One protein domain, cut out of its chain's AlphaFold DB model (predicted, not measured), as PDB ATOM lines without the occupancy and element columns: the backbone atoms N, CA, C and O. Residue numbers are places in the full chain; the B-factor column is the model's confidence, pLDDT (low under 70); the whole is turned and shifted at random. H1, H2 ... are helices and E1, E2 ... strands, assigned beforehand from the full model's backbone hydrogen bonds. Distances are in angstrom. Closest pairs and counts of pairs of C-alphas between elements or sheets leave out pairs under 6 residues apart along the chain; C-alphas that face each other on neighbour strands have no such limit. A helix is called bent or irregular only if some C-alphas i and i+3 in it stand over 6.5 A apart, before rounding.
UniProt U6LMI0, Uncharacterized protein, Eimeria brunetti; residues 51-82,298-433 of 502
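What this domain is: This is residues 51 to 82 and 298 to 433 of the 502 residues of an uncharacterized protein of Eimeria brunetti (UniProt U6LMI0). The core is a group of crossed helices: H5 and H6 form a loose helical hairpin, H2 packs across residues 357 to 361 of H6, H3 packs across residues 332 to 337 of H5, and the short helices H4 and H9 pack on H5. H1, H7 and the lone strand E1 lie toward one end of the longest axis, and from E1 a stretch of 28 residues with no named element, residues 392 to 419, leads back to H8 toward the other end. The printed part has 168 residues with nine named helices and one named strand, in the order H1 to H7, E1, H8, H9; the class is mostly helix, though under half of the residues are in named elements. The whole is compact, with a radius of gyration of the C-alphas of 16.9 A and spans of 50 by 34 by 28 A.

How they stand to each other: The longest helix is H6, residues 348 to 362. It is only just irregular: C-alphas 354 and 357 are 6.7 A apart. With residues 340 to 343 alone, H5, residues 332 to 343, touches H6 at a shallow tilt of 19 degrees, opposite ways; the closest C-alphas are those of Ala 343 and Tyr 355, 6.7 A apart, and the two form a helical hairpin. H2, residues 74 to 82, touches residues 357 to 361 of H6 alone, closest at the C-alphas of Ile 78 and Pro 357, 5.2 A; at 72 degrees the two are only just about perpendicular. H3, residues 299 to 309, touches H6 at its residues 361 to 362 alone, at a steep tilt of 57 degrees, opposite ways, with the C-alphas of Ser 301 and Thr 362 closest at 5.1 A. H5 is the hub, touching four helices. H3 touches residues 332 to 337 of H5 alone, only just about perpendicular at 71 degrees, closest at the C-alphas of Thr 303 and Asn 333, 4.4 A. H4, residues 318 to 321, touches residues 339 to 343 of H5 alone, with the C-alphas of Ala 319 and Ala 343 closest at 5.0 A. H9, residues 429 to 432, touches residues 334 to 338 of H5 alone, with the C-alphas of Ile 334 and Phe 432 closest at 5.9 A. H8, residues 420 to 426, is irregular, with C-alphas 422 and 425 7.3 A apart; it is close to H5 but not clearly touching, closest at the C-alphas of Thr 341 and Lys 424, 7.9 A. H1, residues 56 to 63, is close to H2 but not clearly touching, closest at the C-alphas of Leu 59 and Glu 80, 7.7 A. H7, residues 378 to 384, touches no helix. E1, residues 387 to 391, pairs with no named strand, but its residues 389 to 390 pair antiparallel with residues 51 to 52. Every O i to N i+4 pair is within hydrogen-bond range in H1, H2, H3, H5 and H7, against 8 of 11 in H6 and 1 of 3 in H8, where 2 of 4 O i to N i+3 pairs are within range; H4 and H9 are too short for an O i to N i+4 pair.

Where its parts are: H6 is 19.3 A from first to last C-alpha, beginning at C-alpha 348 (38.600, 17.005, 125.677). H5 is 16.5 A long, H3 15.0 A, H2 12.3 A, E1 11.8 A and H1 10.5 A. H1 begins at C-alpha 56 (23.963, 43.308, 122.600), and H9 ends at C-alpha 432 (17.267, 16.129, 134.558).

The domain as a whole: The C-alphas of Gln 66 and Ala 410 are the two farthest apart, at 53.4 A. Residues 83 to 297 are cut out, and C-alphas 82 and 298 are 19.9 A apart across the cut. The links from H6 to H7, 15 residues, and from E1 to H8, 28 residues, are long. Mean pLDDT of the printed part is 84.2, with residues 67 to 69, 309 to 314, 324 to 328 and 366 to 376 under 70.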
ATOM      1  N   ALA A  51      36.408  34.551 129.013       95.00
ATOM      2  CA  ALA A  51      35.575  35.143 127.987       95.00
ATOM      3  C   ALA A  51      35.430  36.650 128.219       95.00
ATOM      4  O   ALA A  51      35.633  37.164 129.329       95.00
ATOM      5  N   ARG A  52      35.042  37.356 127.160       94.25
ATOM      6  CA  ARG A  52      34.646  38.756 127.221       94.25
ATOM      7  C   ARG A  52      33.187  38.865 127.636       94.25
ATOM      8  O   ARG A  52      32.323  38.211 127.070       94.25
ATOM      9  N   VAL A  53      32.895  39.760 128.572       92.25
ATOM     10  CA  VAL A  53      31.536  40.256 128.798       92.25
ATOM     11  C   VAL A  53      31.259  41.327 127.746       92.25
ATOM     12  O   VAL A  53      31.983  42.325 127.680       92.25
ATOM     13  N   TYR A  54      30.209  41.150 126.949       87.62
ATOM     14  CA  TYR A  54      29.831  42.033 125.841       87.62
ATOM     15  C   TYR A  54      28.397  42.542 126.006       87.62
ATOM     16  O   TYR A  54      27.616  42.021 126.804       87.62
ATOM     17  N   SER A  55      28.068  43.621 125.296       82.00
ATOM     18  CA  SER A  55      26.690  44.107 125.188       82.00
ATOM     19  C   SER A  55      26.024  43.592 123.906       82.00
ATOM     20  O   SER A  55      26.718  43.277 122.937       82.00
ATOM     21  N   PRO A  56      24.682  43.573 123.845       79.88
ATOM     22  CA  PRO A  56      23.963  43.308 122.600       79.88
ATOM     23  C   PRO A  56      24.412  44.214 121.443       79.88
ATOM     24  O   PRO A  56      24.647  43.723 120.346       79.88
ATOM     25  N   ASP A  57      24.643  45.506 121.692       81.44
ATOM     26  CA  ASP A  57      25.127  46.447 120.666       81.44
ATOM     27  C   ASP A  57      26.534  46.101 120.156       81.44
ATOM     28  O   ASP A  57      26.867  46.307 118.988       81.44
ATOM     29  N   GLU A  58      27.393  45.580 121.033       85.19
ATOM     30  CA  GLU A  58      28.714  45.091 120.649       85.19
ATOM     31  C   GLU A  58      28.601  43.860 119.746       85.19
ATOM     32  O   GLU A  58      29.256  43.812 118.706       85.19
ATOM     33  N   LEU A  59      27.705  42.929 120.081       83.12
ATOM     34  CA  LEU A  59      27.424  41.752 119.261       83.12
ATOM     35  C   LEU A  59      26.870  42.133 117.880       83.12
ATOM     36  O   LEU A  59      27.381  41.648 116.873       83.12
ATOM     37  N   ILE A  60      25.895  43.049 117.820       82.56
ATOM     38  CA  ILE A  60      25.323  43.564 116.563       82.56
ATOM     39  C   ILE A  60      26.426  44.123 115.662       82.56
ATOM     40  O   ILE A  60      26.501  43.767 114.487       82.56
ATOM     41  N   ARG A  61      27.316  44.964 116.205       86.81
ATOM     42  CA  ARG A  61      28.414  45.562 115.429       86.81
ATOM     43  C   ARG A  61      29.423  44.517 114.954       86.81
ATOM     44  O   ARG A  61      29.813  44.553 113.789       86.81
ATOM     45  N   LYS A  62      29.825  43.581 115.821       86.50
ATOM     46  CA  LYS A  62      30.825  42.548 115.495       86.50
ATOM     47  C   LYS A  62      30.316  41.527 114.480       86.50
ATOM     48  O   LYS A  62      31.045  41.184 113.554       86.50
ATOM     49  N   LEU A  63      29.064  41.094 114.610       83.31
ATOM     50  CA  LEU A  63      28.435  40.151 113.682       83.31
ATOM     51  C   LEU A  63      27.725  40.826 112.498       83.31
ATOM     52  O   LEU A  63      27.206  40.126 111.633       83.31
ATOM     53  N   LYS A  64      27.724  42.166 112.430       85.19
ATOM     54  CA  LYS A  64      27.026  42.965 111.405       85.19
ATOM     55  C   LYS A  64      25.545  42.583 111.274       85.19
ATOM     56  O   LYS A  64      25.024  42.443 110.168       85.19
ATOM     57  N   LEU A  65      24.880  42.394 112.412       78.12
ATOM     58  CA  LEU A  65      23.460  42.045 112.463       78.12
ATOM     59  C   LEU A  65      22.598  43.286 112.198       78.12
ATOM     60  O   LEU A  65      22.998  44.406 112.511       78.12
ATOM     61  N   GLN A  66      21.412  43.091 111.620       74.50
ATOM     62  CA  GLN A  66      20.445  44.178 111.402       74.50
ATOM     63  C   GLN A  66      19.542  44.411 112.622       74.50
ATOM     64  O   GLN A  66      19.053  45.519 112.820       74.50
ATOM     65  N   GLU A  67      19.356  43.386 113.454       69.25
ATOM     66  CA  GLU A  67      18.485  43.404 114.630       69.25
ATOM     67  C   GLU A  67      19.204  42.825 115.858       69.25
ATOM     68  O   GLU A  67      20.200  42.103 115.708       69.25
ATOM     69  N   PRO A  68      18.726  43.126 117.085       65.06
ATOM     70  CA  PRO A  68      19.238  42.503 118.291       65.06
ATOM     71  C   PRO A  68      19.192  40.974 118.211       65.06
ATOM     72  O   PRO A  68      18.218  40.403 117.721       65.06
ATOM     73  N   PRO A  69      20.228  40.292 118.713       63.38
ATOM     74  CA  PRO A  69      20.318  38.851 118.600       63.38
ATOM     75  C   PRO A  69      19.233  38.170 119.445       63.38
ATOM     76  O   PRO A  69      19.168  38.333 120.666       63.38
ATOM     77  N   CYS A  70      18.398  37.370 118.780       71.62
ATOM     78  CA  CYS A  70      17.607  36.298 119.393       71.62
ATOM     79  C   CYS A  70      18.513  35.081 119.687       71.62
ATOM     80  O   CYS A  70      19.736  35.185 119.612       71.62
ATOM     81  N   PHE A  71      17.953  33.899 119.976       75.38
ATOM     82  CA  PHE A  71      18.741  32.659 120.122       75.38
ATOM     83  C   PHE A  71      19.431  32.180 118.830       75.38
ATOM     84  O   PHE A  71      20.380  31.412 118.931       75.38
ATOM     85  N   GLY A  72      18.982  32.672 117.660       74.75
ATOM     86  CA  GLY A  72      19.586  32.566 116.314       74.75
ATOM     87  C   GLY A  72      20.115  31.192 115.894       74.75
ATOM     88  O   GLY A  72      19.618  30.189 116.380       74.75
ATOM     89  N   SER A  73      21.019  31.094 114.916       81.38
ATOM     90  CA  SER A  73      21.488  29.785 114.408       81.38
ATOM     91  C   SER A  73      22.691  29.225 115.180       81.38
ATOM     92  O   SER A  73      23.382  29.944 115.909       81.38
ATOM     93  N   ILE A  74      22.985  27.936 114.978       82.75
ATOM     94  CA  ILE A  74      24.203  27.287 115.493       82.75
ATOM     95  C   ILE A  74      25.457  27.982 114.952       82.75
ATOM     96  O   ILE A  74      26.348  28.317 115.728       82.75
ATOM     97  N   ASP A  75      25.507  28.288 113.654       86.00
ATOM     98  CA  ASP A  75      26.650  28.979 113.042       86.00
ATOM     99  C   ASP A  75      26.892  30.363 113.649       86.00
ATOM    100  O   ASP A  75      28.026  30.799 113.834       86.00
ATOM    101  N   GLU A  76      25.826  31.089 113.975       84.00
ATOM    102  CA  GLU A  76      25.939  32.343 114.715       84.00
ATOM    103  C   GLU A  76      26.468  32.128 116.134       84.00
ATOM    104  O   GLU A  76      27.320  32.898 116.562       84.00
ATOM    105  N   ALA A  77      26.024  31.082 116.839       84.62
ATOM    106  CA  ALA A  77      26.539  30.755 118.169       84.62
ATOM    107  C   ALA A  77      28.030  30.371 118.137       84.62
ATOM    108  O   ALA A  77      28.789  30.785 119.011       84.62
ATOM    109  N   ILE A  78      28.463  29.631 117.112       89.12
ATOM    110  CA  ILE A  78      29.875  29.293 116.889       89.12
ATOM    111  C   ILE A  78      30.690  30.559 116.615       89.12
ATOM    112  O   ILE A  78      31.731  30.765 117.235       89.12
ATOM    113  N   ARG A  79      30.209  31.443 115.732       90.19
ATOM    114  CA  ARG A  79      30.877  32.725 115.452       90.19
ATOM    115  C   ARG A  79      30.967  33.610 116.694       90.19
ATOM    116  O   ARG A  79      32.009  34.203 116.943       90.19
ATOM    117  N   GLU A  80      29.903  33.679 117.482       89.25
ATOM    118  CA  GLU A  80      29.864  34.428 118.738       89.25
ATOM    119  C   GLU A  80      30.873  33.879 119.755       89.25
ATOM    120  O   GLU A  80      31.664  34.645 120.306       89.25
ATOM    121  N   TYR A  81      30.909  32.558 119.954       92.12
ATOM    122  CA  TYR A  81      31.913  31.917 120.802       92.12
ATOM    123  C   TYR A  81      33.335  32.241 120.331       92.12
ATOM    124  O   TYR A  81      34.172  32.658 121.131       92.12
ATOM    125  N   ASN A  82      33.606  32.130 119.028       93.81
ATOM    126  CA  ASN A  82      34.925  32.430 118.481       93.81
ATOM    127  C   ASN A  82      35.347  33.878 118.762       93.81
ATOM    128  O   ASN A  82      36.444  34.086 119.264       93.81
ATOM    129  N   ASN A 298      20.059  28.813 130.359       88.19
ATOM    130  CA  ASN A 298      18.854  29.434 129.838       88.19
ATOM    131  C   ASN A 298      17.923  28.360 129.247       88.19
ATOM    132  O   ASN A 298      18.244  27.730 128.242       88.19
ATOM    133  N   ALA A 299      16.758  28.157 129.867       88.94
ATOM    134  CA  ALA A 299      15.780  27.151 129.450       88.94
ATOM    135  C   ALA A 299      15.226  27.394 128.038       88.94
ATOM    136  O   ALA A 299      14.985  26.444 127.291       88.94
ATOM    137  N   GLU A 300      15.041  28.658 127.661       87.94
ATOM    138  CA  GLU A 300      14.572  29.038 126.332       87.94
ATOM    139  C   GLU A 300      15.674  28.809 125.291       87.94
ATOM    140  O   GLU A 300      15.399  28.191 124.265       87.94
ATOM    141  N   SER A 301      16.932  29.169 125.592       87.62
ATOM    142  CA  SER A 301      18.077  28.832 124.729       87.62
ATOM    143  C   SER A 301      18.221  27.325 124.549       87.62
ATOM    144  O   SER A 301      18.457  26.864 123.440       87.62
ATOM    145  N   LEU A 302      18.068  26.540 125.622       89.62
ATOM    146  CA  LEU A 302      18.131  25.077 125.565       89.62
ATOM    147  C   LEU A 302      17.009  24.498 124.697       89.62
ATOM    148  O   LEU A 302      17.254  23.598 123.901       89.62
ATOM    149  N   THR A 303      15.787  25.018 124.837       89.94
ATOM    150  CA  THR A 303      14.634  24.622 124.011       89.94
ATOM    151  C   THR A 303      14.874  24.950 122.543       89.94
ATOM    152  O   THR A 303      14.627  24.127 121.667       89.94
ATOM    153  N   HIS A 304      15.370  26.155 122.270       87.56
ATOM    154  CA  HIS A 304      15.695  26.605 120.926       87.56
ATOM    155  C   HIS A 304      16.797  25.751 120.298       87.56
ATOM    156  O   HIS A 304      16.626  25.247 119.190       87.56
ATOM    157  N   LEU A 305      17.881  25.512 121.041       87.06
ATOM    158  CA  LEU A 305      18.983  24.663 120.608       87.06
ATOM    159  C   LEU A 305      18.495  23.241 120.323       87.06
ATOM    160  O   LEU A 305      18.834  22.700 119.278       87.06
ATOM    161  N   TYR A 306      17.648  22.667 121.182       87.88
ATOM    162  CA  TYR A 306      17.032  21.364 120.928       87.88
ATOM    163  C   TYR A 306      16.241  21.363 119.622       87.88
ATOM    164  O   TYR A 306      16.471  20.517 118.772       87.88
ATOM    165  N   ARG A 307      15.350  22.335 119.410       85.38
ATOM    166  CA  ARG A 307      14.523  22.395 118.194       85.38
ATOM    167  C   ARG A 307      15.335  22.575 116.916       85.38
ATOM    168  O   ARG A 307      14.894  22.114 115.873       85.38
ATOM    169  N   GLN A 308      16.498  23.217 117.000       78.81
ATOM    170  CA  GLN A 308      17.427  23.337 115.878       78.81
ATOM    171  C   GLN A 308      18.320  22.102 115.677       78.81
ATOM    172  O   GLN A 308      18.745  21.866 114.555       78.81
ATOM    173  N   ASN A 309      18.621  21.330 116.732       67.94
ATOM    174  CA  ASN A 309      19.618  20.243 116.695       67.94
ATOM    175  C   ASN A 309      19.051  18.828 116.782       67.94
ATOM    176  O   ASN A 309      19.773  17.883 116.476       67.94
ATOM    177  N   ALA A 310      17.822  18.639 117.264       57.41
ATOM    178  CA  ALA A 310      17.406  17.356 117.826       57.41
ATOM    179  C   ALA A 310      17.439  16.175 116.843       57.41
ATOM    180  O   ALA A 310      17.344  15.046 117.318       57.41
ATOM    181  N   ILE A 311      17.525  16.381 115.517       54.59
ATOM    182  CA  ILE A 311      17.329  15.283 114.553       54.59
ATOM    183  C   ILE A 311      18.246  15.307 113.305       54.59
ATOM    184  O   ILE A 311      18.381  14.263 112.674       54.59
ATOM    185  N   GLU A 312      18.926  16.396 112.928       56.84
ATOM    186  CA  GLU A 312      19.403  16.494 111.527       56.84
ATOM    187  C   GLU A 312      20.898  16.226 111.262       56.84
ATOM    188  O   GLU A 312      21.225  15.879 110.129       56.84
ATOM    189  N   ASP A 313      21.799  16.266 112.258       67.44
ATOM    190  CA  ASP A 313      23.234  16.011 112.006       67.44
ATOM    191  C   ASP A 313      23.942  15.179 113.094       67.44
ATOM    192  O   ASP A 313      24.780  15.647 113.873       67.44
ATOM    193  N   ALA A 314      23.618  13.885 113.130       67.62
ATOM    194  CA  ALA A 314      24.321  12.913 113.970       67.62
ATOM    195  C   ALA A 314      25.809  12.745 113.595       67.62
ATOM    196  O   ALA A 314      26.572  12.205 114.397       67.62
ATOM    197  N   ALA A 315      26.224  13.182 112.399       75.00
ATOM    198  CA  ALA A 315      27.620  13.132 111.979       75.00
ATOM    199  C   ALA A 315      28.434  14.261 112.628       75.00
ATOM    200  O   ALA A 315      29.564  14.023 113.053       75.00
ATOM    201  N   GLN A 316      27.852  15.454 112.764       81.81
ATOM    202  CA  GLN A 316      28.482  16.592 113.431       81.81
ATOM    203  C   GLN A 316      28.448  16.476 114.964       81.81
ATOM    204  O   GLN A 316      29.418  16.849 115.625       81.81
ATOM    205  N   TYR A 317      27.369  15.929 115.539       86.81
ATOM    206  CA  TYR A 317      27.183  15.829 116.995       86.81
ATOM    207  C   TYR A 317      26.947  14.383 117.470       86.81
ATOM    208  O   TYR A 317      25.852  14.039 117.933       86.81
ATOM    209  N   PRO A 318      27.974  13.511 117.422       83.88
ATOM    210  CA  PRO A 318      27.827  12.084 117.724       83.88
ATOM    211  C   PRO A 318      27.374  11.794 119.164       83.88
ATOM    212  O   PRO A 318      26.723  10.776 119.412       83.88
ATOM    213  N   ALA A 319      27.664  12.681 120.123       87.75
ATOM    214  CA  ALA A 319      27.210  12.514 121.501       87.75
ATOM    215  C   ALA A 319      25.687  12.588 121.629       87.75
ATOM    216  O   ALA A 319      25.100  11.886 122.453       87.75
ATOM    217  N   PHE A 320      25.034  13.405 120.800       88.00
ATOM    218  CA  PHE A 320      23.583  13.573 120.850       88.00
ATOM    219  C   PHE A 320      22.869  12.308 120.368       88.00
ATOM    220  O   PHE A 320      21.851  11.934 120.943       88.00
ATOM    221  N   ALA A 321      23.463  11.582 119.414       81.31
ATOM    222  CA  ALA A 321      22.949  10.300 118.931       81.31
ATOM    223  C   ALA A 321      23.014   9.170 119.980       81.31
ATOM    224  O   ALA A 321      22.273   8.192 119.874       81.31
ATOM    225  N   ARG A 322      23.877   9.280 121.006       83.50
ATOM    226  CA  ARG A 322      23.967   8.287 122.098       83.50
ATOM    227  C   ARG A 322      22.866   8.431 123.143       83.50
ATOM    228  O   ARG A 322      22.627   7.500 123.914       83.50
ATOM    229  N   VAL A 323      22.198   9.579 123.191       79.62
ATOM    230  CA  VAL A 323      21.078   9.795 124.101       79.62
ATOM    231  C   VAL A 323      19.833   9.193 123.452       79.62
ATOM    232  O   VAL A 323      19.302   9.734 122.487       79.62
ATOM    233  N   GLN A 324      19.383   8.043 123.965       59.19
ATOM    234  CA  GLN A 324      18.120   7.422 123.545       59.19
ATOM    235  C   GLN A 324      16.959   8.415 123.627       59.19
ATOM    236  O   GLN A 324      17.004   9.340 124.440       59.19
ATOM    237  N   ALA A 325      15.916   8.175 122.819       55.22
ATOM    238  CA  ALA A 325      14.680   8.950 122.800       55.22
ATOM    239  C   ALA A 325      14.207   9.239 124.231       55.22
ATOM    240  O   ALA A 325      13.640   8.380 124.908       55.22
ATOM    241  N   ALA A 326      14.493  10.455 124.697       60.06
ATOM    242  CA  ALA A 326      13.912  11.005 125.904       60.06
ATOM    243  C   ALA A 326      12.396  10.802 125.842       60.06
ATOM    244  O   ALA A 326      11.823  10.874 124.748       60.06
ATOM    245  N   SER A 327      11.749  10.552 126.987       63.31
ATOM    246  CA  SER A 327      10.288  10.412 127.005       63.31
ATOM    247  C   SER A 327       9.664  11.578 126.236       63.31
ATOM    248  O   SER A 327      10.113  12.724 126.367       63.31
ATOM    249  N   ALA A 328       8.638  11.298 125.427       65.31
ATOM    250  CA  ALA A 328       7.896  12.340 124.724       65.31
ATOM    251  C   ALA A 328       7.447  13.449 125.696       65.31
ATOM    252  O   ALA A 328       7.480  14.621 125.326       65.31
ATOM    253  N   ASP A 329       7.177  13.074 126.951       78.94
ATOM    254  CA  ASP A 329       6.721  13.937 128.042       78.94
ATOM    255  C   ASP A 329       7.808  14.850 128.645       78.94
ATOM    256  O   ASP A 329       7.484  15.779 129.384       78.94
ATOM    257  N   GLU A 330       9.101  14.616 128.373       86.69
ATOM    258  CA  GLU A 330      10.163  15.523 128.828       86.69
ATOM    259  C   GLU A 330      10.160  16.817 127.998       86.69
ATOM    260  O   GLU A 330      10.066  16.794 126.768       86.69
ATOM    261  N   SER A 331      10.311  17.966 128.659       90.88
ATOM    262  CA  SER A 331      10.400  19.253 127.968       90.88
ATOM    263  C   SER A 331      11.711  19.381 127.180       90.88
ATOM    264  O   SER A 331      12.758  18.887 127.603       90.88
ATOM    265  N   ASP A 332      11.668  20.081 126.043       90.81
ATOM    266  CA  ASP A 332      12.795  20.243 125.105       90.81
ATOM    267  C   ASP A 332      14.103  20.675 125.794       90.81
ATOM    268  O   ASP A 332      15.175  20.137 125.523       90.81
ATOM    269  N   ASN A 333      14.027  21.595 126.759       91.25
ATOM    270  CA  ASN A 333      15.195  22.049 127.512       91.25
ATOM    271  C   ASN A 333      15.851  20.944 128.366       91.25
ATOM    272  O   ASN A 333      17.072  20.941 128.543       91.25
ATOM    273  N   ILE A 334      15.065  20.006 128.902       92.38
ATOM    274  CA  ILE A 334      15.577  18.856 129.660       92.38
ATOM    275  C   ILE A 334      16.213  17.846 128.709       92.38
ATOM    276  O   ILE A 334      17.304  17.347 128.995       92.38
ATOM    277  N   LYS A 335      15.595  17.612 127.547       90.50
ATOM    278  CA  LYS A 335      16.168  16.767 126.491       90.50
ATOM    279  C   LYS A 335      17.531  17.301 126.038       90.50
ATOM    280  O   LYS A 335      18.509  16.554 126.037       90.50
ATOM    281  N   MET A 336      17.641  18.611 125.797       90.88
ATOM    282  CA  MET A 336      18.924  19.255 125.480       90.88
ATOM    283  C   MET A 336      19.945  19.129 126.609       90.88
ATOM    284  O   MET A 336      21.123  18.888 126.366       90.88
ATOM    285  N   THR A 337      19.503  19.264 127.862       92.69
ATOM    286  CA  THR A 337      20.382  19.103 129.029       92.69
ATOM    287  C   THR A 337      20.997  17.702 129.067       92.69
ATOM    288  O   THR A 337      22.188  17.569 129.345       92.69
ATOM    289  N   ARG A 338      20.227  16.653 128.738       91.44
ATOM    290  CA  ARG A 338      20.748  15.278 128.614       91.44
ATOM    291  C   ARG A 338      21.792  15.168 127.503       91.44
ATOM    292  O   ARG A 338      22.869  14.635 127.751       91.44
ATOM    293  N   MET A 339      21.497  15.717 126.326       91.50
ATOM    294  CA  MET A 339      22.407  15.745 125.174       91.50
ATOM    295  C   MET A 339      23.734  16.452 125.490       91.50
ATOM    296  O   MET A 339      24.801  15.887 125.262       91.50
ATOM    297  N   LEU A 340      23.690  17.642 126.097       93.06
ATOM    298  CA  LEU A 340      24.888  18.384 126.512       93.06
ATOM    299  C   LEU A 340      25.659  17.675 127.634       93.06
ATOM    300  O   LEU A 340      26.888  17.699 127.651       93.06
ATOM    301  N   THR A 341      24.954  17.009 128.551       93.94
ATOM    302  CA  THR A 341      25.599  16.198 129.591       93.94
ATOM    303  C   THR A 341      26.365  15.025 128.983       93.94
ATOM    304  O   THR A 341      27.476  14.733 129.416       93.94
ATOM    305  N   GLU A 342      25.805  14.358 127.974       92.88
ATOM    306  CA  GLU A 342      26.493  13.273 127.273       92.88
ATOM    307  C   GLU A 342      27.666  13.791 126.428       92.88
ATOM    308  O   GLU A 342      28.725  13.166 126.403       92.88
ATOM    309  N   ALA A 343      27.537  14.970 125.817       93.31
ATOM    310  CA  ALA A 343      28.626  15.627 125.095       93.31
ATOM    311  C   ALA A 343      29.845  15.931 125.977       93.31
ATOM    312  O   ALA A 343      30.978  15.749 125.546       93.31
ATOM    313  N   LEU A 344      29.640  16.295 127.246       94.62
ATOM    314  CA  LEU A 344      30.724  16.519 128.213       94.62
ATOM    315  C   LEU A 344      31.503  15.242 128.603       94.62
ATOM    316  O   LEU A 344      32.426  15.303 129.419       94.62
ATOM    317  N   THR A 345      31.141  14.084 128.043       94.12
ATOM    318  CA  THR A 345      31.862  12.812 128.219       94.12
ATOM    319  C   THR A 345      32.819  12.490 127.074       94.12
ATOM    320  O   THR A 345      33.614  11.560 127.207       94.12
ATOM    321  N   GLU A 346      32.758  13.257 125.984       94.81
ATOM    322  CA  GLU A 346      33.643  13.140 124.822       94.81
ATOM    323  C   GLU A 346      35.111  13.452 125.172       94.81
ATOM    324  O   GLU A 346      35.400  13.990 126.251       94.81
ATOM    325  N   PRO A 347      36.060  13.125 124.276       95.50
ATOM    326  CA  PRO A 347      37.431  13.602 124.381       95.50
ATOM    327  C   PRO A 347      37.499  15.127 124.525       95.50
ATOM    328  O   PRO A 347      36.688  15.873 123.975       95.50
ATOM    329  N   LEU A 348      38.480  15.602 125.287       94.81
ATOM    330  CA  LEU A 348      38.600  17.005 125.677       94.81
ATOM    331  C   LEU A 348      38.771  17.951 124.476       94.81
ATOM    332  O   LEU A 348      38.226  19.048 124.488       94.81
ATOM    333  N   ASP A 349      39.491  17.528 123.440       94.12
ATOM    334  CA  ASP A 349      39.659  18.259 122.178       94.12
ATOM    335  C   ASP A 349      38.342  18.386 121.397       94.12
ATOM    336  O   ASP A 349      38.060  19.435 120.808       94.12
ATOM    337  N   ILE A 350      37.491  17.360 121.450       93.94
ATOM    338  CA  ILE A 350      36.151  17.379 120.858       93.94
ATOM    339  C   ILE A 350      35.214  18.289 121.663       93.94
ATOM    340  O   ILE A 350      34.470  19.079 121.079       93.94
ATOM    341  N   ILE A 351      35.267  18.248 123.000       94.44
ATOM    342  CA  ILE A 351      34.503  19.177 123.850       94.44
ATOM    343  C   ILE A 351      34.877  20.628 123.530       94.44
ATOM    344  O   ILE A 351      33.987  21.464 123.351       94.44
ATOM    345  N   ASP A 352      36.172  20.927 123.438       91.75
ATOM    346  CA  ASP A 352      36.672  22.282 123.201       91.75
ATOM    347  C   ASP A 352      36.262  22.797 121.805       91.75
ATOM    348  O   ASP A 352      35.763  23.916 121.686       91.75
ATOM    349  N   SER A 353      36.411  21.975 120.760       89.69
ATOM    350  CA  SER A 353      36.153  22.377 119.366       89.69
ATOM    351  C   SER A 353      34.677  22.351 118.952       89.69
ATOM    352  O   SER A 353      34.258  23.175 118.142       89.69
ATOM    353  N   THR A 354      33.886  21.415 119.486       90.06
ATOM    354  CA  THR A 354      32.536  21.113 118.974       90.06
ATOM    355  C   THR A 354      31.433  21.547 119.936       90.06
ATOM    356  O   THR A 354      30.443  22.148 119.519       90.06
ATOM    357  N   TYR A 355      31.587  21.269 121.234       92.50
ATOM    358  CA  TYR A 355      30.484  21.398 122.196       92.50
ATOM    359  C   TYR A 355      30.559  22.649 123.076       92.50
ATOM    360  O   TYR A 355      29.521  23.142 123.518       92.50
ATOM    361  N   SER A 356      31.747  23.212 123.298       93.19
ATOM    362  CA  SER A 356      31.911  24.463 124.053       93.19
ATOM    363  C   SER A 356      31.135  25.645 123.446       93.19
ATOM    364  O   SER A 356      30.472  26.345 124.216       93.19
ATOM    365  N   PRO A 357      31.078  25.833 122.109       90.56
ATOM    366  CA  PRO A 357      30.209  26.848 121.505       90.56
ATOM    367  C   PRO A 357      28.710  26.639 121.782       90.56
ATOM    368  O   PRO A 357      27.966  27.603 121.965       90.56
ATOM    369  N   LEU A 358      28.248  25.385 121.858       90.50
ATOM    370  CA  LEU A 358      26.849  25.064 122.176       90.50
ATOM    371  C   LEU A 358      26.532  25.275 123.664       90.50
ATOM    372  O   LEU A 358      25.445  25.720 124.032       90.50
ATOM    373  N   LEU A 359      27.491  24.980 124.543       92.00
ATOM    374  CA  LEU A 359      27.374  25.290 125.967       92.00
ATOM    375  C   LEU A 359      27.332  26.805 126.186       92.00
ATOM    376  O   LEU A 359      26.485  27.277 126.936       92.00
ATOM    377  N   TRP A 360      28.165  27.567 125.473       89.62
ATOM    378  CA  TRP A 360      28.142  29.031 125.475       89.62
ATOM    379  C   TRP A 360      26.794  29.613 125.030       89.62
ATOM    380  O   TRP A 360      26.288  30.541 125.653       89.62
ATOM    381  N   SER A 361      26.157  29.052 123.999       86.69
ATOM    382  CA  SER A 361      24.874  29.570 123.490       86.69
ATOM    383  C   SER A 361      23.693  29.383 124.451       86.69
ATOM    384  O   SER A 361      22.685  30.092 124.365       86.69
ATOM    385  N   THR A 362      23.816  28.433 125.379       88.62
ATOM    386  CA  THR A 362      22.806  28.120 126.404       88.62
ATOM    387  C   THR A 362      23.145  28.700 127.774       88.62
ATOM    388  O   THR A 362      22.326  28.663 128.695       88.62
ATOM    389  N   ASP A 363      24.331  29.275 127.901       87.88
ATOM    390  CA  ASP A 363      24.817  29.994 129.062       87.88
ATOM    391  C   ASP A 363      24.277  31.440 129.076       87.88
ATOM    392  O   ASP A 363      24.200  32.079 128.025       87.88
ATOM    393  N   ARG A 364      23.895  32.003 130.236       76.56
ATOM    394  CA  ARG A 364      23.298  33.365 130.278       76.56
ATOM    395  C   ARG A 364      24.344  34.480 130.213       76.56
ATOM    396  O   ARG A 364      23.977  35.657 130.198       76.56
ATOM    397  N   LEU A 365      25.623  34.116 130.153       70.75
ATOM    398  CA  LEU A 365      26.754  34.991 129.825       70.75
ATOM    399  C   LEU A 365      27.125  34.971 128.339       70.75
ATOM    400  O   LEU A 365      27.891  35.835 127.915       70.75
ATOM    401  N   GLY A 366      26.561  34.022 127.583       67.75
ATOM    402  CA  GLY A 366      26.455  34.064 126.130       67.75
ATOM    403  C   GLY A 366      25.240  34.894 125.700       67.75
ATOM    404  O   GLY A 366      25.011  35.978 126.245       67.75
ATOM    405  N   ARG A 367      24.443  34.394 124.740       64.00
ATOM    406  CA  ARG A 367      23.317  35.121 124.116       64.00
ATOM    407  C   ARG A 367      22.386  35.781 125.139       64.00
ATOM    408  O   ARG A 367      21.428  35.199 125.652       64.00
ATOM    409  N   SER A 368      22.647  37.062 125.369       54.06
ATOM    410  CA  SER A 368      21.769  37.999 126.050       54.06
ATOM    411  C   SER A 368      20.602  38.303 125.118       54.06
ATOM    412  O   SER A 368      20.686  39.233 124.317       54.06
ATOM    413  N   VAL A 369      19.515  37.538 125.212       54.25
ATOM    414  CA  VAL A 369      18.296  37.854 124.461       54.25
ATOM    415  C   VAL A 369      17.780  39.207 124.931       54.25
ATOM    416  O   VAL A 369      17.253  39.346 126.036       54.25
ATOM    417  N   ASN A 370      17.943  40.221 124.088       51.00
ATOM    418  CA  ASN A 370      17.286  41.502 124.276       51.00
ATOM    419  C   ASN A 370      15.836  41.349 123.807       51.00
ATOM    420  O   ASN A 370      15.488  41.717 122.690       51.00
ATOM    421  N   VAL A 371      14.976  40.780 124.653       51.25
ATOM    422  CA  VAL A 371      13.528  40.879 124.436       51.25
ATOM    423  C   VAL A 371      13.108  42.294 124.840       51.25
ATOM    424  O   VAL A 371      13.417  42.744 125.942       51.25
ATOM    425  N   VAL A 372      12.423  43.025 123.956       43.44
ATOM    426  CA  VAL A 372      11.898  44.367 124.260       43.44
ATOM    427  C   VAL A 372      11.042  44.305 125.535       43.44
ATOM    428  O   VAL A 372      10.105  43.517 125.618       43.44
ATOM    429  N   GLY A 373      11.380  45.117 126.544       47.44
ATOM    430  CA  GLY A 373      10.714  45.120 127.856       47.44
ATOM    431  C   GLY A 373      11.270  44.124 128.885       47.44
ATOM    432  O   GLY A 373      10.801  44.117 130.025       47.44
ATOM    433  N   ALA A 374      12.275  43.312 128.535       52.09
ATOM    434  CA  ALA A 374      12.942  42.438 129.495       52.09
ATOM    435  C   ALA A 374      13.725  43.244 130.548       52.09
ATOM    436  O   ALA A 374      14.294  44.298 130.243       52.09
ATOM    437  N   PRO A 375      13.781  42.761 131.804       54.97
ATOM    438  CA  PRO A 375      14.592  43.387 132.838       54.97
ATOM    439  C   PRO A 375      16.069  43.421 132.426       54.97
ATOM    440  O   PRO A 375      16.544  42.546 131.701       54.97
ATOM    441  N   LYS A 376      16.809  44.410 132.948       64.75
ATOM    442  CA  LYS A 376      18.273  44.495 132.809       64.75
ATOM    443  C   LYS A 376      18.890  43.124 133.116       64.75
ATOM    444  O   LYS A 376      18.495  42.479 134.083       64.75
ATOM    445  N   THR A 377      19.824  42.665 132.290       76.62
ATOM    446  CA  THR A 377      20.511  41.379 132.477       76.62
ATOM    447  C   THR A 377      21.809  41.587 133.268       76.62
ATOM    448  O   THR A 377      22.359  42.691 133.283       76.62
ATOM    449  N   LEU A 378      22.329  40.550 133.941       82.00
ATOM    450  CA  LEU A 378      23.618  40.673 134.637       82.00
ATOM    451  C   LEU A 378      24.769  41.084 133.697       82.00
ATOM    452  O   LEU A 378      25.519  41.965 134.111       82.00
ATOM    453  N   PRO A 379      24.910  40.564 132.452       85.50
ATOM    454  CA  PRO A 379      25.907  41.067 131.504       85.50
ATOM    455  C   PRO A 379      25.803  42.579 131.290       85.50
ATOM    456  O   PRO A 379      26.812  43.277 131.345       85.50
ATOM    457  N   ALA A 380      24.589  43.120 131.144       84.38
ATOM    458  CA  ALA A 380      24.391  44.560 130.998       84.38
ATOM    459  C   ALA A 380      24.851  45.342 132.243       84.38
ATOM    460  O   ALA A 380      25.490  46.387 132.119       84.38
ATOM    461  N   SER A 381      24.576  44.840 133.450       88.75
ATOM    462  CA  SER A 381      25.058  45.452 134.699       88.75
ATOM    463  C   SER A 381      26.571  45.344 134.877       88.75
ATOM    464  O   SER A 381      27.207  46.326 135.255       88.75
ATOM    465  N   LEU A 382      27.161  44.195 134.542       92.00
ATOM    466  CA  LEU A 382      28.609  43.989 134.501       92.00
ATOM    467  C   LEU A 382      29.265  45.011 133.566       92.00
ATOM    468  O   LEU A 382      30.160  45.748 133.986       92.00
ATOM    469  N   ARG A 383      28.762  45.129 132.331       90.75
ATOM    470  CA  ARG A 383      29.241  46.097 131.333       90.75
ATOM    471  C   ARG A 383      29.157  47.532 131.832       90.75
ATOM    472  O   ARG A 383      30.149  48.256 131.712       90.75
ATOM    473  N   ALA A 384      28.010  47.919 132.392       90.62
ATOM    474  CA  ALA A 384      27.759  49.265 132.908       90.62
ATOM    475  C   ALA A 384      28.709  49.643 134.054       90.62
ATOM    476  O   ALA A 384      29.074  50.806 134.192       90.62
ATOM    477  N   LEU A 385      29.147  48.663 134.846       93.69
ATOM    478  CA  LEU A 385      30.103  48.852 135.939       93.69
ATOM    479  C   LEU A 385      31.572  48.664 135.510       93.69
ATOM    480  O   LEU A 385      32.477  48.753 136.340       93.69
ATOM    481  N   GLY A 386      31.830  48.445 134.217       95.00
ATOM    482  CA  GLY A 386      33.180  48.339 133.654       95.00
ATOM    483  C   GLY A 386      33.794  46.939 133.706       95.00
ATOM    484  O   GLY A 386      34.969  46.783 133.387       95.00
ATOM    485  N   PHE A 387      33.036  45.906 134.082       96.19
ATOM    486  CA  PHE A 387      33.510  44.527 133.991       96.19
ATOM    487  C   PHE A 387      33.580  44.107 132.520       96.19
ATOM    488  O   PHE A 387      32.690  44.425 131.721       96.19
ATOM    489  N   ARG A 388      34.675  43.437 132.160       94.81
ATOM    490  CA  ARG A 388      34.960  43.008 130.780       94.81
ATOM    491  C   ARG A 388      35.384  41.565 130.669       94.81
ATOM    492  O   ARG A 388      35.184  40.990 129.611       94.81
ATOM    493  N   LEU A 389      35.963  41.000 131.721       96.75
ATOM    494  CA  LEU A 389      36.499  39.646 131.691       96.75
ATOM    495  C   LEU A 389      35.696  38.782 132.648       96.75
ATOM    496  O   LEU A 389      35.327  39.238 133.734       96.75
ATOM    497  N   ILE A 390      35.451  37.545 132.252       95.56
ATOM    498  CA  ILE A 390      34.784  36.545 133.073       95.56
ATOM    499  C   ILE A 390      35.436  35.183 132.869       95.56
ATOM    500  O   ILE A 390      35.877  34.865 131.769       95.56
ATOM    501  N   SER A 391      35.515  34.373 133.921       94.94
ATOM    502  CA  SER A 391      36.006  32.998 133.817       94.94
ATOM    503  C   SER A 391      35.065  32.134 132.969       94.94
ATOM    504  O   SER A 391      33.848  32.154 133.185       94.94
ATOM    505  N   ALA A 392      35.635  31.325 132.076       91.00
ATOM    506  CA  ALA A 392      34.933  30.321 131.276       91.00
ATOM    507  C   ALA A 392      35.588  28.944 131.479       91.00
ATOM    508  O   ALA A 392      36.808  28.845 131.584       91.00
ATOM    509  N   CYS A 393      34.783  27.881 131.609       90.38
ATOM    510  CA  CYS A 393      35.297  26.548 131.947       90.38
ATOM    511  C   CYS A 393      34.383  25.397 131.491       90.38
ATOM    512  O   CYS A 393      34.089  24.483 132.263       90.38
ATOM    513  N   TYR A 394      33.912  25.438 130.243       91.38
ATOM    514  CA  TYR A 394      32.968  24.445 129.708       91.38
ATOM    515  C   TYR A 394      33.541  23.026 129.687       91.38
ATOM    516  O   TYR A 394      32.852  22.077 130.052       91.38
ATOM    517  N   ARG A 395      34.837  22.897 129.379       89.56
ATOM    518  CA  ARG A 395      35.602  21.641 129.387       89.56
ATOM    519  C   ARG A 395      35.489  20.832 130.683       89.56
ATOM    520  O   ARG A 395      35.560  19.607 130.659       89.56
ATOM    521  N   ALA A 396      35.344  21.510 131.821       85.38
ATOM    522  CA  ALA A 396      35.245  20.874 133.132       85.38
ATOM    523  C   ALA A 396      33.804  20.505 133.529       85.38
ATOM    524  O   ALA A 396      33.574  19.926 134.589       85.38
ATOM    525  N   GLY A 397      32.822  20.775 132.674       89.00
ATOM    526  CA  GLY A 397      31.423  20.491 132.958       89.00
ATOM    527  C   GLY A 397      30.835  21.388 134.048       89.00
ATOM    528  O   GLY A 397      31.385  22.431 134.408       89.00
ATOM    529  N   TYR A 398      29.652  21.002 134.526       92.81
ATOM    530  CA  TYR A 398      28.820  21.855 135.374       92.81
ATOM    531  C   TYR A 398      29.382  22.044 136.783       92.81
ATOM    532  O   TYR A 398      29.802  21.089 137.440       92.81
ATOM    533  N   THR A 399      29.273  23.269 137.303       90.75
ATOM    534  CA  THR A 399      29.800  23.596 138.634       90.75
ATOM    535  C   THR A 399      28.883  23.149 139.770       90.75
ATOM    536  O   THR A 399      29.313  23.186 140.916       90.75
ATOM    537  N   TYR A 400      27.639  22.724 139.502       90.25
ATOM    538  CA  TYR A 400      26.680  22.413 140.568       90.25
ATOM    539  C   TYR A 400      25.620  21.351 140.235       90.25
ATOM    540  O   TYR A 400      25.442  20.912 139.098       90.25
ATOM    541  N   LYS A 401      24.912  21.007 141.320       89.94
ATOM    542  CA  LYS A 401      23.970  19.906 141.569       89.94
ATOM    543  C   LYS A 401      24.597  18.536 141.529       89.94
ATOM    544  O   LYS A 401      24.050  17.606 140.947       89.94
ATOM    545  N   TRP A 402      25.697  18.398 142.242       93.50
ATOM    546  CA  TRP A 402      26.281  17.104 142.538       93.50
ATOM    547  C   TRP A 402      25.567  16.439 143.724       93.50
ATOM    548  O   TRP A 402      25.135  17.086 144.680       93.50
ATOM    549  N   SER A 403      25.415  15.122 143.661       92.88
ATOM    550  CA  SER A 403      24.916  14.293 144.751       92.88
ATOM    551  C   SER A 403      25.963  14.252 145.856       92.88
ATOM    552  O   SER A 403      27.028  13.650 145.711       92.88
ATOM    553  N   ARG A 404      25.651  14.900 146.977       89.81
ATOM    554  CA  ARG A 404      26.566  15.017 148.113       89.81
ATOM    555  C   ARG A 404      26.976  13.649 148.649       89.81
ATOM    556  O   ARG A 404      26.123  12.831 148.987       89.81
ATOM    557  N   GLY A 405      28.277  13.442 148.802       85.31
ATOM    558  CA  GLY A 405      28.857  12.190 149.278       85.31
ATOM    559  C   GLY A 405      28.752  11.043 148.273       85.31
ATOM    560  O   GLY A 405      28.860   9.891 148.687       85.31
ATOM    561  N   CYS A 406      28.517  11.332 146.989       91.00
ATOM    562  CA  CYS A 406      28.562  10.317 145.944       91.00
ATOM    563  C   CYS A 406      29.908   9.579 145.949       91.00
ATOM    564  O   CYS A 406      30.962  10.168 146.198       91.00
ATOM    565  N   SER A 407      29.861   8.278 145.669       87.75
ATOM    566  CA  SER A 407      31.054   7.453 145.537       87.75
ATOM    567  C   SER A 407      31.813   7.808 144.266       87.75
ATOM    568  O   SER A 407      31.258   7.809 143.163       87.75
ATOM    569  N   TYR A 408      33.099   8.072 144.442       86.44
ATOM    570  CA  TYR A 408      34.008   8.349 143.348       86.44
ATOM    571  C   TYR A 408      34.357   7.056 142.602       86.44
ATOM    572  O   TYR A 408      34.421   5.987 143.218       86.44
ATOM    573  N   PRO A 409      34.585   7.137 141.284       83.19
ATOM    574  CA  PRO A 409      35.023   5.999 140.492       83.19
ATOM    575  C   PRO A 409      36.405   5.526 140.966       83.19
ATOM    576  O   PRO A 409      37.275   6.337 141.276       83.19
ATOM    577  N   ALA A 410      36.608   4.206 141.010       78.81
ATOM    578  CA  ALA A 410      37.897   3.612 141.377       78.81
ATOM    579  C   ALA A 410      38.955   3.773 140.271       78.81
ATOM    580  O   ALA A 410      40.150   3.810 140.549       78.81
ATOM    581  N   GLU A 411      38.511   3.861 139.018       84.44
ATOM    582  CA  GLU A 411      39.377   4.007 137.853       84.44
ATOM    583  C   GLU A 411      39.464   5.470 137.401       84.44
ATOM    584  O   GLU A 411      38.442   6.169 137.394       84.44
ATOM    585  N   PRO A 412      40.646   5.925 136.949       85.25
ATOM    586  CA  PRO A 412      40.782   7.235 136.326       85.25
ATOM    587  C   PRO A 412      39.976   7.322 135.014       85.25
ATOM    588  O   PRO A 412      39.609   6.295 134.424       85.25
ATOM    589  N   PRO A 413      39.680   8.541 134.526       89.62
ATOM    590  CA  PRO A 413      39.136   8.710 133.185       89.62
ATOM    591  C   PRO A 413      40.116   8.176 132.132       89.62
ATOM    592  O   PRO A 413      41.326   8.110 132.354       89.62
ATOM    593  N   VAL A 414      39.578   7.800 130.969       92.69
ATOM    594  CA  VAL A 414      40.395   7.431 129.804       92.69
ATOM    595  C   VAL A 414      41.297   8.613 129.442       92.69
ATOM    596  O   VAL A 414      40.887   9.768 129.566       92.69
ATOM    597  N   THR A 415      42.530   8.346 129.004       92.19
ATOM    598  CA  THR A 415      43.458   9.397 128.568       92.19
ATOM    599  C   THR A 415      42.789  10.309 127.542       92.19
ATOM    600  O   THR A 415      42.214   9.837 126.568       92.19
ATOM    601  N   GLY A 416      42.860  11.620 127.777       92.38
ATOM    602  CA  GLY A 416      42.210  12.611 126.920       92.38
ATOM    603  C   GLY A 416      40.741  12.886 127.252       92.38
ATOM    604  O   GLY A 416      40.165  13.740 126.595       92.38
ATOM    605  N   HIS A 417      40.148  12.250 128.270       94.44
ATOM    606  CA  HIS A 417      38.803  12.559 128.775       94.44
ATOM    607  C   HIS A 417      38.848  13.281 130.127       94.44
ATOM    608  O   HIS A 417      39.787  13.136 130.910       94.44
ATOM    609  N   SER A 418      37.795  14.044 130.420       93.31
ATOM    610  CA  SER A 418      37.627  14.718 131.710       93.31
ATOM    611  C   SER A 418      37.234  13.738 132.827       93.31
ATOM    612  O   SER A 418      36.576  12.722 132.559       93.31
ATOM    613  N   PRO A 419      37.505  14.061 134.108       93.38
ATOM    614  CA  PRO A 419      36.892  13.366 135.240       93.38
ATOM    615  C   PRO A 419      35.359  13.364 135.195       93.38
ATOM    616  O   PRO A 419      34.745  12.410 135.673       93.38
ATOM    617  N   PHE A 420      34.729  14.375 134.580       94.62
ATOM    618  CA  PHE A 420      33.275  14.429 134.395       94.62
ATOM    619  C   PHE A 420      32.727  13.165 133.716       94.62
ATOM    620  O   PHE A 420      31.703  12.644 134.151       94.62
ATOM    621  N   SER A 421      33.439  12.606 132.725       94.00
ATOM    622  CA  SER A 421      33.034  11.373 132.022       94.00
ATOM    623  C   SER A 421      32.768  10.187 132.961       94.00
ATOM    624  O   SER A 421      31.843   9.406 132.732       94.00
ATOM    625  N   LYS A 422      33.541  10.084 134.049       93.00
ATOM    626  CA  LYS A 422      33.407   9.054 135.086       93.00
ATOM    627  C   LYS A 422      32.578   9.517 136.278       93.00
ATOM    628  O   LYS A 422      32.085   8.674 137.009       93.00
ATOM    629  N   MET A 423      32.452  10.824 136.491       93.25
ATOM    630  CA  MET A 423      31.713  11.408 137.611       93.25
ATOM    631  C   MET A 423      30.243  11.687 137.273       93.25
ATOM    632  O   MET A 423      29.474  11.953 138.187       93.25
ATOM    633  N   LYS A 424      29.802  11.612 136.009       92.56
ATOM    634  CA  LYS A 424      28.429  11.979 135.600       92.56
ATOM    635  C   LYS A 424      27.313  11.265 136.376       92.56
ATOM    636  O   LYS A 424      26.241  11.837 136.550       92.56
ATOM    637  N   HIS A 425      27.547  10.054 136.896       91.81
ATOM    638  CA  HIS A 425      26.586   9.341 137.759       91.81
ATOM    639  C   HIS A 425      26.377  10.020 139.119       91.81
ATOM    640  O   HIS A 425      25.377   9.766 139.784       91.81
ATOM    641  N   CYS A 426      27.303  10.887 139.530       94.38
ATOM    642  CA  CYS A 426      27.190  11.720 140.717       94.38
ATOM    643  C   CYS A 426      26.365  12.988 140.493       94.38
ATOM    644  O   CYS A 426      26.163  13.723 141.454       94.38
ATOM    645  N   LEU A 427      25.862  13.273 139.290       94.69
ATOM    646  CA  LEU A 427      24.902  14.360 139.099       94.69
ATOM    647  C   LEU A 427      23.614  14.066 139.882       94.69
ATOM    648  O   LEU A 427      23.102  12.947 139.894       94.69
ATOM    649  N   ALA A 428      23.083  15.066 140.578       93.50
ATOM    650  CA  ALA A 428      21.844  14.927 141.328       93.50
ATOM    651  C   ALA A 428      20.663  14.746 140.362       93.50
ATOM    652  O   ALA A 428      20.612  15.431 139.341       93.50
ATOM    653  N   PRO A 429      19.635  13.946 140.705       91.00
ATOM    654  CA  PRO A 429      18.479  13.720 139.827       91.00
ATOM    655  C   PRO A 429      17.794  15.008 139.341       91.00
ATOM    656  O   PRO A 429      17.243  15.061 138.244       91.00
ATOM    657  N   LYS A 430      17.878  16.086 140.134       90.12
ATOM    658  CA  LYS A 430      17.330  17.408 139.799       90.12
ATOM    659  C   LYS A 430      17.955  18.039 138.545       90.12
ATOM    660  O   LYS A 430      17.340  18.946 137.993       90.12
ATOM    661  N   VAL A 431      19.129  17.580 138.108       90.62
ATOM    662  CA  VAL A 431      19.772  17.963 136.839       90.62
ATOM    663  C   VAL A 431      18.846  17.690 135.652       90.62
ATOM    664  O   VAL A 431      18.688  18.555 134.799       90.62
ATOM    665  N   PHE A 432      18.151  16.549 135.653       90.75
ATOM    666  CA  PHE A 432      17.267  16.129 134.558       90.75
ATOM    667  C   PHE A 432      15.774  16.278 134.872       90.75
ATOM    668  O   PHE A 432      14.938  15.766 134.142       90.75
ATOM    669  N   ALA A 433      15.424  16.957 135.964       88.50
ATOM    670  CA  ALA A 433      14.030  17.157 136.374       88.50
ATOM    671  C   ALA A 433      13.637  18.640 136.467       88.50
ATOM    672  O   ALA A 433      12.512  18.968 136.839       88.50
TER     673      ALA A 433